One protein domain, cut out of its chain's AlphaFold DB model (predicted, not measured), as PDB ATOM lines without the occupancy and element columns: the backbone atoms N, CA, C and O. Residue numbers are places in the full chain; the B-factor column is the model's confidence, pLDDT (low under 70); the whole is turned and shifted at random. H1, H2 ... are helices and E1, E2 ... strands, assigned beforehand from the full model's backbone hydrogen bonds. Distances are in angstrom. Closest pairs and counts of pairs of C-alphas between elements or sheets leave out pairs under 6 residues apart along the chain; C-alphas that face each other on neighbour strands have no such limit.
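What this domain is: This is residues 66 to 176 of the 185 residues of an uncharacterized protein of Rhizoclosmatium globosum (UniProt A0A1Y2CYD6). A strongly twisted, curled sheet of four strands, like part of a barrel, has a small two-stranded hairpin, E3 and E4, face to face with it and crossed, as a small sandwich. The long helix H3 packs beside E4 with its residues 158 to 167, its residues 171 to 173 stick out with the tail to 176, and the short helices H1 and H2 follow E4, H2 only grazing the larger sheet. The printed part has 111 residues, with three named helices and six named strands in the order E1 E2 E3 E4 H1 H2 E5 E6 H3; the larger sheet runs E5, E1, E2, E6, and both sheets are antiparallel. The class is mixed, helices and strands; the whole is compact, with a radius of gyration of the C-alphas of 14.1 A and spans of 48 by 34 by 23 A.

Where its parts are: In the larger sheet, E1 is residues 66 to 72, 15.0 A long, from C-alpha 66 at (213.674, 351.336, 317.467); E2 is residues 78 to 84, 11.1 A; E5 is residues 119 to 121 and E6 residues 139 to 141. E3, residues 87 to 90, and E4, residues 96 to 100, span 10.3 and 11.6 A. H1 is residues 102 to 106 and H2 residues 110 to 115. H3, residues 157 to 173, is 24.3 A long and ends at C-alpha 173, (221.232, 335.863, 333.474).

How they stand to each other: E1 and E2 form a hairpin, with N 71 and O 82 at 2.9 A. E1 pairs with E5 over residues 66 to 68, N 68 and O 119 at 2.8 A, and with E2 over 69 to 72. E2 and E6 have N 140 and O 83 at 2.9 A. The hairpin E3 and E4 has N 89 and O 98 at 2.8 A. The two sheets form a sandwich, two sheets face to face, their facing parts 9.9 A centre to centre and their strands at 85 degrees; the closest C-alphas of E1 and E3 are those of Thr 66 and Ala 88, 4.5 A. The closest C-alphas of E4 and H3 are those of Leu 96 and Glu 159, 5.9 A. H2 and H3 are close but not clearly touching, Phe 114 and Ala 164 having the closest C-alphas at 8.0 A, with a shallow tilt of 16 degrees, opposite ways. H1 and H2 are close but not clearly touching, the closest C-alphas being those of Ser 104 and Leu 110, 4.7 A. In H1, H2 and H3 every O i to N i+4 pair is within hydrogen-bond range.

The domain as a whole: The C-alphas farthest apart are those of Glu 146 and Gly 176, 48.2 A. The printed part has no cut. The links E5 to E6 and E6 to H3 are long. Mean pLDDT of the printed part is 81.7; residues 103 to 108, 124 to 129, 135 to 136 and 143 to 150 are under 70.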
ATOM      1  N   THR A  66     212.524 352.140 317.898       89.88
ATOM      2  CA  THR A  66     213.674 351.336 317.467       89.88
ATOM      3  C   THR A  66     214.988 352.071 317.672       89.88
ATOM      4  O   THR A  66     215.014 353.301 317.726       89.88
ATOM      5  N   ALA A  67     216.066 351.305 317.826       92.31
ATOM      6  CA  ALA A  67     217.418 351.807 318.017       92.31
ATOM      7  C   ALA A  67     218.415 351.039 317.137       92.31
ATOM      8  O   ALA A  67     218.474 349.808 317.156       92.31
ATOM      9  N   GLY A  68     219.223 351.765 316.374       92.81
ATOM     10  CA  GLY A  68     220.169 351.205 315.418       92.81
ATOM     11  C   GLY A  68     220.734 352.282 314.505       92.81
ATOM     12  O   GLY A  68     221.354 353.231 314.983       92.81
ATOM     13  N   VAL A  69     220.518 352.120 313.202       93.00
ATOM     14  CA  VAL A  69     221.059 352.990 312.145       93.00
ATOM     15  C   VAL A  69     219.942 353.630 311.335       93.00
ATOM     16  O   VAL A  69     218.805 353.161 311.356       93.00
ATOM     17  N   LEU A  70     220.262 354.680 310.580       91.88
ATOM     18  CA  LEU A  70     219.315 355.270 309.640       91.88
ATOM     19  C   LEU A  70     218.929 354.282 308.529       91.88
ATOM     20  O   LEU A  70     219.763 353.514 308.036       91.88
ATOM     21  N   GLN A  71     217.669 354.332 308.094       88.88
ATOM     22  CA  GLN A  71     217.199 353.557 306.945       88.88
ATOM     23  C   GLN A  71     217.959 353.984 305.686       88.88
ATOM     24  O   GLN A  71     218.121 355.175 305.418       88.88
ATOM     25  N   LYS A  72     218.384 353.015 304.872       88.00
ATOM     26  CA  LYS A  72     219.026 353.263 303.575       88.00
ATOM     27  C   LYS A  72     218.095 352.835 302.449       88.00
ATOM     28  O   LYS A  72     217.504 351.763 302.496       88.00
ATOM     29  N   SER A  73     217.968 353.676 301.430       83.00
ATOM     30  CA  SER A  73     217.276 353.316 300.186       83.00
ATOM     31  C   SER A  73     218.080 352.289 299.378       83.00
ATOM     32  O   SER A  73     219.271 352.095 299.619       83.00
ATOM     33  N   ALA A  74     217.468 351.698 298.345       79.44
ATOM     34  CA  ALA A  74     218.154 350.777 297.427       79.44
ATOM     35  C   ALA A  74     219.391 351.396 296.738       79.44
ATOM     36  O   ALA A  74     220.314 350.681 296.363       79.44
ATOM     37  N   ALA A  75     219.433 352.726 296.604       84.00
ATOM     38  CA  ALA A  75     220.572 353.475 296.071       84.00
ATOM     39  C   ALA A  75     221.621 353.853 297.143       84.00
ATOM     40  O   ALA A  75     222.528 354.633 296.868       84.00
ATOM     41  N   GLY A  76     221.479 353.365 298.380       83.06
ATOM     42  CA  GLY A  76     222.391 353.626 299.499       83.06
ATOM     43  C   GLY A  76     222.211 354.983 300.189       83.06
ATOM     44  O   GLY A  76     222.933 355.277 301.137       83.06
ATOM     45  N   LYS A  77     221.251 355.810 299.756       87.56
ATOM     46  CA  LYS A  77     220.972 357.110 300.384       87.56
ATOM     47  C   LYS A  77     220.260 356.924 301.723       87.56
ATOM     48  O   LYS A  77     219.239 356.236 301.761       87.56
ATOM     49  N   GLU A  78     220.773 357.571 302.766       88.69
ATOM     50  CA  GLU A  78     220.186 357.582 304.108       88.69
ATOM     51  C   GLU A  78     218.908 358.425 304.171       88.69
ATOM     52  O   GLU A  78     218.806 359.501 303.572       88.69
ATOM     53  N   ASN A  79     217.929 357.910 304.909       86.94
ATOM     54  CA  ASN A  79     216.705 358.596 305.275       86.94
ATOM     55  C   ASN A  79     216.862 359.134 306.708       86.94
ATOM     56  O   ASN A  79     216.808 358.346 307.653       86.94
ATOM     57  N   PRO A  80     217.027 360.455 306.895       86.62
ATOM     58  CA  PRO A  80     217.262 361.042 308.214       86.62
ATOM     59  C   PRO A  80     216.048 360.957 309.148       86.62
ATOM     60  O   PRO A  80     216.176 361.254 310.329       86.62
ATOM     61  N   ASN A  81     214.881 360.550 308.638       85.19
ATOM     62  CA  ASN A  81     213.639 360.460 309.402       85.19
ATOM     63  C   ASN A  81     213.253 359.012 309.725       85.19
ATOM     64  O   ASN A  81     212.111 358.761 310.101       85.19
ATOM     65  N   ALA A  82     214.144 358.043 309.524       87.75
ATOM     66  CA  ALA A  82     213.840 356.641 309.762       87.75
ATOM     67  C   ALA A  82     215.020 355.941 310.414       87.75
ATOM     68  O   ALA A  82     216.127 355.976 309.883       87.75
ATOM     69  N   VAL A  83     214.769 355.260 311.527       91.62
ATOM     70  CA  VAL A  83     215.761 354.404 312.187       91.62
ATOM     71  C   VAL A  83     215.318 352.962 312.024       91.62
ATOM     72  O   VAL A  83     214.125 352.679 312.113       91.62
ATOM     73  N   CYS A  84     216.263 352.060 311.791       89.31
ATOM     74  CA  CYS A  84     216.034 350.626 311.697       89.31
ATOM     75  C   CYS A  84     216.855 349.887 312.750       89.31
ATOM     76  O   CYS A  84     218.041 350.166 312.947       89.31
ATOM     77  N   GLY A  85     216.233 348.910 313.403       88.94
ATOM     78  CA  GLY A  85     216.869 348.158 314.479       88.94
ATOM     79  C   GLY A  85     215.880 347.407 315.373       88.94
ATOM     80  O   GLY A  85     214.684 347.335 315.072       88.94
ATOM     81  N   PRO A  86     216.358 346.822 316.482       87.50
ATOM     82  CA  PRO A  86     215.517 346.164 317.467       87.50
ATOM     83  C   PRO A  86     214.655 347.156 318.249       87.50
ATOM     84  O   PRO A  86     214.935 348.353 318.309       87.50
ATOM     85  N   LEU A  87     213.623 346.615 318.897       87.25
ATOM     86  CA  LEU A  87     212.656 347.383 319.674       87.25
ATOM     87  C   LEU A  87     213.348 348.147 320.811       87.25
ATOM     88  O   LEU A  87     214.006 347.543 321.662       87.25
ATOM     89  N   ALA A  88     213.170 349.462 320.832       89.69
ATOM     90  CA  ALA A  88     213.729 350.368 321.823       89.69
ATOM     91  C   ALA A  88     212.650 350.868 322.784       89.69
ATOM     92  O   ALA A  88     211.511 351.110 322.389       89.69
ATOM     93  N   HIS A  89     213.038 351.062 324.038       89.56
ATOM     94  CA  HIS A  89     212.208 351.620 325.097       89.56
ATOM     95  C   HIS A  89     212.885 352.847 325.675       89.56
ATOM     96  O   HIS A  89     214.086 352.821 325.963       89.56
ATOM     97  N   MET A  90     212.090 353.890 325.862       89.00
ATOM     98  CA  MET A  90     212.535 355.162 326.401       89.00
ATOM     99  C   MET A  90     212.147 355.280 327.872       89.00
ATOM    100  O   MET A  90     211.201 354.631 328.329       89.00
ATOM    101  N   ASP A  91     212.883 356.102 328.607       89.19
ATOM    102  CA  ASP A  91     212.487 356.538 329.942       89.19
ATOM    103  C   ASP A  91     211.398 357.624 329.882       89.19
ATOM    104  O   ASP A  91     210.940 358.042 328.814       89.19
ATOM    105  N   GLU A  92     210.957 358.099 331.044       86.75
ATOM    106  CA  GLU A  92     209.956 359.157 331.170       86.75
ATOM    107  C   GLU A  92     210.389 360.514 330.598       86.75
ATOM    108  O   GLU A  92     209.544 361.391 330.421       86.75
ATOM    109  N   THR A  93     211.678 360.687 330.298       88.31
ATOM    110  CA  THR A  93     212.263 361.891 329.690       88.31
ATOM    111  C   THR A  93     212.504 361.748 328.187       88.31
ATOM    112  O   THR A  93     212.935 362.702 327.542       88.31
ATOM    113  N   GLY A  94     212.214 360.574 327.622       87.38
ATOM    114  CA  GLY A  94     212.363 360.282 326.200       87.38
ATOM    115  C   GLY A  94     213.739 359.746 325.819       87.38
ATOM    116  O   GLY A  94     213.979 359.534 324.634       87.38
ATOM    117  N   LYS A  95     214.623 359.494 326.791       91.69
ATOM    118  CA  LYS A  95     215.969 358.966 326.542       91.69
ATOM    119  C   LYS A  95     215.963 357.459 326.392       91.69
ATOM    120  O   LYS A  95     215.124 356.775 326.974       91.69
ATOM    121  N   LEU A  96     216.925 356.928 325.647       92.75
ATOM    122  CA  LEU A  96     217.038 355.492 325.417       92.75
ATOM    123  C   LEU A  96     217.380 354.750 326.718       92.75
ATOM    124  O   LEU A  96     218.457 354.920 327.287       92.75
ATOM    125  N   LEU A  97     216.477 353.872 327.154       91.19
ATOM    126  CA  LEU A  97     216.600 353.129 328.408       91.19
ATOM    127  C   LEU A  97     216.936 351.648 328.193       91.19
ATOM    128  O   LEU A  97     217.772 351.081 328.898       91.19
ATOM    129  N   HIS A  98     216.276 350.994 327.237       89.56
ATOM    130  CA  HIS A  98     216.470 349.571 326.962       89.56
ATOM    131  C   HIS A  98     216.259 349.258 325.485       89.56
ATOM    132  O   HIS A  98     215.396 349.842 324.838       89.56
ATOM    133  N   VAL A  99     216.991 348.266 324.977       89.19
ATOM    134  CA  VAL A  99     216.752 347.696 323.653       89.19
ATOM    135  C   VAL A  99     216.532 346.197 323.776       89.19
ATOM    136  O   VAL A  99     217.396 345.461 324.261       89.19
ATOM    137  N   ASN A 100     215.384 345.730 323.295       82.75
ATOM    138  CA  ASN A 100     215.081 344.314 323.196       82.75
ATOM    139  C   ASN A 100     215.781 343.726 321.965       82.75
ATOM    140  O   ASN A 100     215.215 343.590 320.883       82.75
ATOM    141  N   SER A 101     217.042 343.356 322.153       72.00
ATOM    142  CA  SER A 101     217.933 342.844 321.111       72.00
ATOM    143  C   SER A 101     217.838 341.327 320.905       72.00
ATOM    144  O   SER A 101     218.740 340.703 320.337       72.00
ATOM    145  N   ARG A 102     216.738 340.697 321.349       70.62
ATOM    146  CA  ARG A 102     216.540 339.245 321.229       70.62
ATOM    147  C   ARG A 102     216.612 338.774 319.771       70.62
ATOM    148  O   ARG A 102     217.178 337.714 319.525       70.62
ATOM    149  N   SER A 103     216.089 339.553 318.825       63.84
ATOM    150  CA  SER A 103     216.166 339.267 317.385       63.84
ATOM    151  C   SER A 103     217.603 339.325 316.851       63.84
ATOM    152  O   SER A 103     218.041 338.374 316.208       63.84
ATOM    153  N   SER A 104     218.374 340.368 317.185       62.34
ATOM    154  CA  SER A 104     219.793 340.477 316.796       62.34
ATOM    155  C   SER A 104     220.636 339.328 317.341       62.34
ATOM    156  O   SER A 104     221.568 338.872 316.686       62.34
ATOM    157  N   TRP A 105     220.291 338.820 318.525       60.62
ATOM    158  CA  TRP A 105     220.955 337.656 319.102       60.62
ATOM    159  C   TRP A 105     220.679 336.356 318.338       60.62
ATOM    160  O   TRP A 105     221.621 335.619 318.062       60.62
ATOM    161  N   TYR A 106     219.426 336.078 317.954       59.56
ATOM    162  CA  TYR A 106     219.100 334.876 317.164       59.56
ATOM    163  C   TYR A 106     219.767 334.866 315.788       59.56
ATOM    164  O   TYR A 106     220.062 333.799 315.260       59.56
ATOM    165  N   ASN A 107     220.047 336.048 315.244       64.56
ATOM    166  CA  ASN A 107     220.740 336.203 313.970       64.56
ATOM    167  C   ASN A 107     222.274 336.248 314.117       64.56
ATOM    168  O   ASN A 107     222.951 336.598 313.158       64.56
ATOM    169  N   HIS A 108     222.826 335.938 315.301       68.19
ATOM    170  CA  HIS A 108     224.263 336.027 315.610       68.19
ATOM    171  C   HIS A 108     224.897 337.402 315.317       68.19
ATOM    172  O   HIS A 108     226.104 337.502 315.136       68.19
ATOM    173  N   ALA A 109     224.097 338.467 315.324       79.88
ATOM    174  CA  ALA A 109     224.492 339.819 314.927       79.88
ATOM    175  C   ALA A 109     224.392 340.823 316.089       79.88
ATOM    176  O   ALA A 109     224.298 342.029 315.878       79.88
ATOM    177  N   LEU A 110     224.342 340.343 317.338       82.38
ATOM    178  CA  LEU A 110     224.150 341.202 318.510       82.38
ATOM    179  C   LEU A 110     225.322 342.169 318.722       82.38
ATOM    180  O   LEU A 110     225.097 343.322 319.089       82.38
ATOM    181  N   ASP A 111     226.552 341.698 318.528       86.75
ATOM    182  CA  ASP A 111     227.752 342.520 318.692       86.75
ATOM    183  C   ASP A 111     227.879 343.542 317.560       86.75
ATOM    184  O   ASP A 111     228.058 344.724 317.844       86.75
ATOM    185  N   ASP A 112     227.659 343.119 316.315       88.31
ATOM    186  CA  ASP A 112     227.680 343.989 315.132       88.31
ATOM    187  C   ASP A 112     226.592 345.069 315.194       88.31
ATOM    188  O   ASP A 112     226.838 346.251 314.933       88.31
ATOM    189  N   TRP A 113     225.380 344.687 315.605       89.38
ATOM    190  CA  TRP A 113     224.301 345.640 315.841       89.38
ATOM    191  C   TRP A 113     224.673 346.633 316.946       89.38
ATOM    192  O   TRP A 113     224.493 347.835 316.787       89.38
ATOM    193  N   PHE A 114     225.214 346.154 318.068       90.88
ATOM    194  CA  PHE A 114     225.570 347.043 319.172       90.88
ATOM    195  C   PHE A 114     226.703 348.008 318.784       90.88
ATOM    196  O   PHE A 114     226.683 349.174 319.179       90.88
ATOM    197  N   ALA A 115     227.670 347.549 317.985       91.56
ATOM    198  CA  ALA A 115     228.729 348.397 317.450       91.56
ATOM    199  C   ALA A 115     228.161 349.510 316.551       91.56
ATOM    200  O   ALA A 115     228.554 350.667 316.706       91.56
ATOM    201  N   SER A 116     227.191 349.172 315.697       91.06
ATOM    202  CA  SER A 116     226.505 350.100 314.782       91.06
ATOM    203  C   SER A 116     225.375 350.923 315.416       91.06
ATOM    204  O   SER A 116     224.701 351.675 314.719       91.06
ATOM    205  N   LEU A 117     225.146 350.813 316.729       93.75
ATOM    206  CA  LEU A 117     224.133 351.606 317.424       93.75
ATOM    207  C   LEU A 117     224.530 353.090 317.447       93.75
ATOM    208  O   LEU A 117     225.470 353.470 318.156       93.75
ATOM    209  N   GLU A 118     223.778 353.903 316.705       95.31
ATOM    210  CA  GLU A 118     224.027 355.339 316.524       95.31
ATOM    211  C   GLU A 118     222.787 356.197 316.776       95.31
ATOM    212  O   GLU A 118     222.905 357.296 317.314       95.31
ATOM    213  N   PHE A 119     221.597 355.698 316.436       95.12
ATOM    214  CA  PHE A 119     220.354 356.459 316.503       95.12
ATOM    215  C   PHE A 119     219.227 355.681 317.175       95.12
ATOM    216  O   PHE A 119     219.210 354.449 317.172       95.12
ATOM    217  N   TYR A 120     218.245 356.401 317.707       93.75
ATOM    218  CA  TYR A 120     216.965 355.842 318.125       93.75
ATOM    219  C   TYR A 120     215.812 356.791 317.806       93.75
ATOM    220  O   TYR A 120     215.994 357.988 317.584       93.75
ATOM    221  N   ILE A 121     214.605 356.238 317.759       90.31
ATOM    222  CA  ILE A 121     213.379 356.983 317.472       90.31
ATOM    223  C   ILE A 121     212.206 356.352 318.222       90.31
ATOM    224  O   ILE A 121     212.164 355.131 318.372       90.31
ATOM    225  N   THR A 122     211.249 357.169 318.670       85.38
ATOM    226  CA  THR A 122     209.935 356.751 319.198       85.38
ATOM    227  C   THR A 122     208.835 357.196 318.227       85.38
ATOM    228  O   THR A 122     208.925 358.310 317.699       85.38
ATOM    229  N   PRO A 123     207.805 356.374 317.957       74.00
ATOM    230  CA  PRO A 123     206.737 356.766 317.048       74.00
ATOM    231  C   PRO A 123     205.905 357.944 317.595       74.00
ATOM    232  O   PRO A 123     205.942 358.318 318.778       74.00
ATOM    233  N   ALA A 124     205.146 358.585 316.706       65.75
ATOM    234  CA  ALA A 124     204.220 359.645 317.085       65.75
ATOM    235  C   ALA A 124     203.174 359.117 318.080       65.75
ATOM    236  O   ALA A 124     202.627 358.037 317.898       65.75
ATOM    237  N   THR A 125     202.884 359.879 319.136       64.38
ATOM    238  CA  THR A 125     201.862 359.512 320.134       64.38
ATOM    239  C   THR A 125     200.460 359.523 319.521       64.38
ATOM    240  O   THR A 125     199.601 358.754 319.932       64.38
ATOM    241  N   SER A 126     200.246 360.356 318.499       61.72
ATOM    242  CA  SER A 126     199.040 360.386 317.670       61.72
ATOM    243  C   SER A 126     198.970 359.242 316.648       61.72
ATOM    244  O   SER A 126     197.876 358.847 316.259       61.72
ATOM    245  N   LEU A 127     200.115 358.686 316.229       65.38
ATOM    246  CA  LEU A 127     200.221 357.636 315.208       65.38
ATOM    247  C   LEU A 127     201.277 356.581 315.605       65.38
ATOM    248  O   LEU A 127     202.353 356.506 315.002       65.38
ATOM    249  N   PRO A 128     200.983 355.722 316.600       65.38
ATOM    250  CA  PRO A 128     201.932 354.726 317.108       65.38
ATOM    251  C   PRO A 128     202.273 353.611 316.100       65.38
ATOM    252  O   PRO A 128     203.163 352.803 316.353       65.38
ATOM    253  N   GLY A 129     201.572 353.545 314.964       66.00
ATOM    254  CA  GLY A 129     201.692 352.492 313.954       66.00
ATOM    255  C   GLY A 129     202.649 352.779 312.794       66.00
ATOM    256  O   GLY A 129     202.601 352.041 311.813       66.00
ATOM    257  N   ASN A 130     203.490 353.821 312.856       77.62
ATOM    258  CA  ASN A 130     204.385 354.182 311.747       77.62
ATOM    259  C   ASN A 130     205.650 353.302 311.677       77.62
ATOM    260  O   ASN A 130     206.784 353.760 311.846       77.62
ATOM    261  N   ILE A 131     205.428 352.003 311.488       78.56
ATOM    262  CA  ILE A 131     206.450 350.961 311.460       78.56
ATOM    263  C   ILE A 131     206.461 350.344 310.063       78.56
ATOM    264  O   ILE A 131     205.481 349.734 309.633       78.56
ATOM    265  N   ASP A 132     207.591 350.450 309.372       78.38
ATOM    266  CA  ASP A 132     207.866 349.635 308.196       78.38
ATOM    267  C   ASP A 132     208.274 348.231 308.655       78.38
ATOM    268  O   ASP A 132     209.416 347.962 309.043       78.38
ATOM    269  N   ALA A 133     207.284 347.339 308.650       74.00
ATOM    270  CA  ALA A 133     207.445 345.933 308.987       74.00
ATOM    271  C   ALA A 133     207.730 345.043 307.763       74.00
ATOM    272  O   ALA A 133     207.801 343.822 307.915       74.00
ATOM    273  N   GLN A 134     207.869 345.614 306.558       70.94
ATOM    274  CA  GLN A 134     208.068 344.832 305.330       70.94
ATOM    275  C   GLN A 134     209.472 344.228 305.247       70.94
ATOM    276  O   GLN A 134     209.668 343.222 304.564       70.94
ATOM    277  N   GLN A 135     210.446 344.823 305.942       66.69
ATOM    278  CA  GLN A 135     211.835 344.374 305.959       66.69
ATOM    279  C   GLN A 135     212.367 344.256 307.393       66.69
ATOM    280  O   GLN A 135     211.927 344.954 308.304       66.69
ATOM    281  N   GLN A 136     213.301 343.322 307.593       69.94
ATOM    282  CA  GLN A 136     214.060 343.170 308.835       69.94
ATOM    283  C   GLN A 136     215.475 343.731 308.628       69.94
ATOM    284  O   GLN A 136     216.101 343.384 307.625       69.94
ATOM    285  N   PRO A 137     216.013 344.530 309.568       78.00
ATOM    286  CA  PRO A 137     215.374 344.981 310.807       78.00
ATOM    287  C   PRO A 137     214.214 345.955 310.548       78.00
ATOM    288  O   PRO A 137     214.266 346.730 309.599       78.00
ATOM    289  N   TRP A 138     213.187 345.911 311.402       83.06
ATOM    290  CA  TRP A 138     212.059 346.842 311.319       83.06
ATOM    291  C   TRP A 138     212.532 348.288 311.424       83.06
ATOM    292  O   TRP A 138     213.410 348.602 312.237       83.06
ATOM    293  N   CYS A 139     211.909 349.159 310.634       86.69
ATOM    294  CA  CYS A 139     212.196 350.585 310.647       86.69
ATOM    295  C   CYS A 139     211.003 351.360 311.198       86.69
ATOM    296  O   CYS A 139     209.856 351.062 310.880       86.69
ATOM    297  N   VAL A 140     211.270 352.375 312.010       87.69
ATOM    298  CA  VAL A 140     210.248 353.320 312.472       87.69
ATOM    299  C   VAL A 140     210.476 354.637 311.753       87.69
ATOM    300  O   VAL A 140     211.595 355.156 311.729       87.69
ATOM    301  N   LEU A 141     209.408 355.152 311.156       83.62
ATOM    302  CA  LEU A 141     209.391 356.399 310.402       83.62
ATOM    303  C   LEU A 141     208.909 357.534 311.316       83.62
ATOM    304  O   LEU A 141     207.951 357.388 312.071       83.62
ATOM    305  N   GLY A 142     209.582 358.679 311.246       75.56
ATOM    306  CA  GLY A 142     209.333 359.829 312.116       75.56
ATOM    307  C   GLY A 142     208.201 360.759 311.678       75.56
ATOM    308  O   GLY A 142     207.870 361.672 312.426       75.56
ATOM    309  N   ASN A 143     207.616 360.569 310.491       67.69
ATOM    310  CA  ASN A 143     206.603 361.492 309.970       67.69
ATOM    311  C   ASN A 143     205.204 361.161 310.522       67.69
ATOM    312  O   ASN A 143     204.779 360.009 310.465       67.69
ATOM    313  N   ASP A 144     204.471 362.169 310.990       56.91
ATOM    314  CA  ASP A 144     203.010 362.132 311.107       56.91
ATOM    315  C   ASP A 144     202.353 362.808 309.882       56.91
ATOM    316  O   ASP A 144     203.041 363.355 309.015       56.91
ATOM    317  N   GLU A 145     201.022 362.753 309.782       52.50
ATOM    318  CA  GLU A 145     200.253 363.432 308.722       52.50
ATOM    319  C   GLU A 145     200.277 364.977 308.846       52.50
ATOM    320  O   GLU A 145     199.863 365.670 307.917       52.50
ATOM    321  N   GLU A 146     200.798 365.533 309.949       54.75
ATOM    322  CA  GLU A 146     200.712 366.959 310.319       54.75
ATOM    323  C   GLU A 146     202.070 367.697 310.312       54.75
ATOM    324  O   GLU A 146     202.135 368.905 310.555       54.75
ATOM    325  N   GLY A 147     203.168 367.017 309.975       50.41
ATOM    326  CA  GLY A 147     204.503 367.607 309.877       50.41
ATOM    327  C   GLY A 147     205.173 367.904 311.222       50.41
ATOM    328  O   GLY A 147     206.157 368.657 311.248       50.41
ATOM    329  N   ALA A 148     204.698 367.329 312.335       50.00
ATOM    330  CA  ALA A 148     205.388 367.450 313.613       50.00
ATOM    331  C   ALA A 148     206.691 366.646 313.538       50.00
ATOM    332  O   ALA A 148     206.708 365.417 313.584       50.00
ATOM    333  N   LYS A 149     207.811 367.358 313.391       52.97
ATOM    334  CA  LYS A 149     209.157 366.779 313.433       52.97
ATOM    335  C   LYS A 149     209.328 366.000 314.738       52.97
ATOM    336  O   LYS A 149     209.548 366.607 315.783       52.97
ATOM    337  N   LYS A 150     209.265 364.668 314.685       62.41
ATOM    338  CA  LYS A 150     209.846 363.832 315.733       62.41
ATOM    339  C   LYS A 150     211.271 363.485 315.352       62.41
ATOM    340  O   LYS A 150     211.556 362.962 314.277       62.41
ATOM    341  N   GLU A 151     212.147 363.896 316.251       71.12
ATOM    342  CA  GLU A 151     213.583 363.951 316.086       71.12
ATOM    343  C   GLU A 151     214.134 362.535 316.198       71.12
ATOM    344  O   GLU A 151     213.991 361.866 317.214       71.12
ATOM    345  N   VAL A 152     214.737 362.044 315.120       88.06
ATOM    346  CA  VAL A 152     215.689 360.949 315.246       88.06
ATOM    347  C   VAL A 152     216.780 361.423 316.201       88.06
ATOM    348  O   VAL A 152     217.415 362.453 315.962       88.06
ATOM    349  N   PHE A 153     216.974 360.695 317.293       91.81
ATOM    350  CA  PHE A 153     217.917 361.065 318.337       91.81
ATOM    351  C   PHE A 153     219.226 360.319 318.132       91.81
ATOM    352  O   PHE A 153     219.230 359.109 317.901       91.81
ATOM    353  N   ALA A 154     220.343 361.035 318.247       94.44
ATOM    354  CA  ALA A 154     221.643 360.396 318.374       94.44
ATOM    355  C   ALA A 154     221.747 359.728 319.753       94.44
ATOM    356  O   ALA A 154     221.375 360.318 320.767       94.44
ATOM    357  N   VAL A 155     222.269 358.506 319.786       96.19
ATOM    358  CA  VAL A 155     222.549 357.785 321.028       96.19
ATOM    359  C   VAL A 155     223.760 358.430 321.693       96.19
ATOM    360  O   VAL A 155     224.856 358.446 321.136       96.19
ATOM    361  N   SER A 156     223.577 358.950 322.900       96.62
ATOM    362  CA  SER A 156     224.675 359.476 323.708       96.62
ATOM    363  C   SER A 156     225.562 358.360 324.267       96.62
ATOM    364  O   SER A 156     225.132 357.220 324.446       96.62
ATOM    365  N   GLU A 157     226.793 358.706 324.652       96.19
ATOM    366  CA  GLU A 157     227.716 357.771 325.314       96.19
ATOM    367  C   GLU A 157     227.121 357.152 326.588       96.19
ATOM    368  O   GLU A 157     227.310 355.966 326.861       96.19
ATOM    369  N   ALA A 158     226.350 357.930 327.356       95.88
ATOM    370  CA  ALA A 158     225.691 357.448 328.568       95.88
ATOM    371  C   ALA A 158     224.602 356.406 328.256       95.88
ATOM    372  O   ALA A 158     224.532 355.367 328.916       95.88
ATOM    373  N   GLU A 159     223.783 356.651 327.231       95.75
ATOM    374  CA  GLU A 159     222.765 355.700 326.768       95.75
ATOM    375  C   GLU A 159     223.421 354.434 326.202       95.75
ATOM    376  O   GLU A 159     223.032 353.320 326.559       95.75
ATOM    377  N   LYS A 160     224.478 354.577 325.389       94.44
ATOM    378  CA  LYS A 160     225.224 353.437 324.832       94.44
ATOM    379  C   LYS A 160     225.852 352.581 325.935       94.44
ATOM    380  O   LYS A 160     225.760 351.354 325.883       94.44
ATOM    381  N   ALA A 161     226.414 353.204 326.972       95.06
ATOM    382  CA  ALA A 161     226.948 352.511 328.145       95.06
ATOM    383  C   ALA A 161     225.856 351.778 328.946       95.06
ATOM    384  O   ALA A 161     226.064 350.649 329.401       95.06
ATOM    385  N   LEU A 162     224.668 352.372 329.090       93.00
ATOM    386  CA  LEU A 162     223.530 351.730 329.752       93.00
ATOM    387  C   LEU A 162     223.030 350.507 328.969       93.00
ATOM    388  O   LEU A 162     222.809 349.437 329.548       93.00
ATOM    389  N   VAL A 163     222.921 350.624 327.643       90.81
ATOM    390  CA  VAL A 163     222.588 349.495 326.761       90.81
ATOM    391  C   VAL A 163     223.660 348.404 326.851       90.81
ATOM    392  O   VAL A 163     223.320 347.227 326.960       90.81
ATOM    393  N   ALA A 164     224.949 348.760 326.914       91.19
ATOM    394  CA  ALA A 164     226.032 347.794 327.123       91.19
ATOM    395  C   ALA A 164     225.870 347.022 328.442       91.19
ATOM    396  O   ALA A 164     225.987 345.795 328.471       91.19
ATOM    397  N   LYS A 165     225.548 347.730 329.532       90.75
ATOM    398  CA  LYS A 165     225.349 347.129 330.857       90.75
ATOM    399  C   LYS A 165     224.166 346.164 330.867       90.75
ATOM    400  O   LYS A 165     224.283 345.051 331.377       90.75
ATOM    401  N   THR A 166     223.036 346.558 330.280       85.88
ATOM    402  CA  THR A 166     221.847 345.692 330.200       85.88
ATOM    403  C   THR A 166     222.073 344.484 329.287       85.88
ATOM    404  O   THR A 166     221.639 343.382 329.628       85.88
ATOM    405  N   LYS A 167     222.817 344.642 328.185       85.25
ATOM    406  CA  LYS A 167     223.273 343.540 327.322       85.25
ATOM    407  C   LYS A 167     224.129 342.534 328.096       85.25
ATOM    408  O   LYS A 167     223.850 341.337 328.036       85.25
ATOM    409  N   ALA A 168     225.136 343.005 328.833       85.44
ATOM    410  CA  ALA A 168     226.015 342.152 329.632       85.44
ATOM    411  C   ALA A 168     225.241 341.399 330.726       85.44
ATOM    412  O   ALA A 168     225.390 340.185 330.868       85.44
ATOM    413  N   LEU A 169     224.344 342.092 331.436       83.50
ATOM    414  CA  LEU A 169     223.487 341.477 332.449       83.50
ATOM    415  C   LEU A 169     222.575 340.399 331.845       83.50
ATOM    416  O   LEU A 169     222.444 339.319 332.410       83.50
ATOM    417  N   ASN A 170     221.969 340.654 330.680       80.50
ATOM    418  CA  ASN A 170     221.133 339.666 329.995       80.50
ATOM    419  C   ASN A 170     221.941 338.422 329.598       80.50
ATOM    420  O   ASN A 170     221.483 337.301 329.812       80.50
ATOM    421  N   ALA A 171     223.156 338.612 329.072       81.12
ATOM    422  CA  ALA A 171     224.057 337.510 328.746       81.12
ATOM    423  C   ALA A 171     224.380 336.657 329.983       81.12
ATOM    424  O   ALA A 171     224.334 335.430 329.900       81.12
ATOM    425  N   HIS A 172     224.618 337.295 331.133       80.50
ATOM    426  CA  HIS A 172     224.872 336.591 332.387       80.50
ATOM    427  C   HIS A 172     223.633 335.828 332.880       80.50
ATOM    428  O   HIS A 172     223.704 334.627 333.128       80.50
ATOM    429  N   LEU A 173     222.468 336.482 332.970       78.94
ATOM    430  CA  LEU A 173     221.232 335.863 333.474       78.94
ATOM    431  C   LEU A 173     220.797 334.635 332.653       78.94
ATOM    432  O   LEU A 173     220.161 333.724 333.186       78.94
ATOM    433  N   ARG A 174     221.171 334.571 331.369       76.19
ATOM    434  CA  ARG A 174     220.926 333.407 330.499       76.19
ATOM    435  C   ARG A 174     221.748 332.170 330.853       76.19
ATOM    436  O   ARG A 174     221.348 331.076 330.467       76.19
ATOM    437  N   LEU A 175     222.845 332.307 331.597       81.12
ATOM    438  CA  LEU A 175     223.584 331.160 332.140       81.12
ATOM    439  C   LEU A 175     222.786 330.421 333.228       81.12
ATOM    440  O   LEU A 175     223.149 329.304 333.604       81.12
ATOM    441  N   GLY A 176     221.688 331.026 333.685       79.38
ATOM    442  CA  GLY A 176     220.801 330.543 334.727       79.38
ATOM    443  C   GLY A 176     220.824 331.503 335.908       79.38
ATOM    444  O   GLY A 176     221.891 331.866 336.397       79.38
TER     445      GLY A 176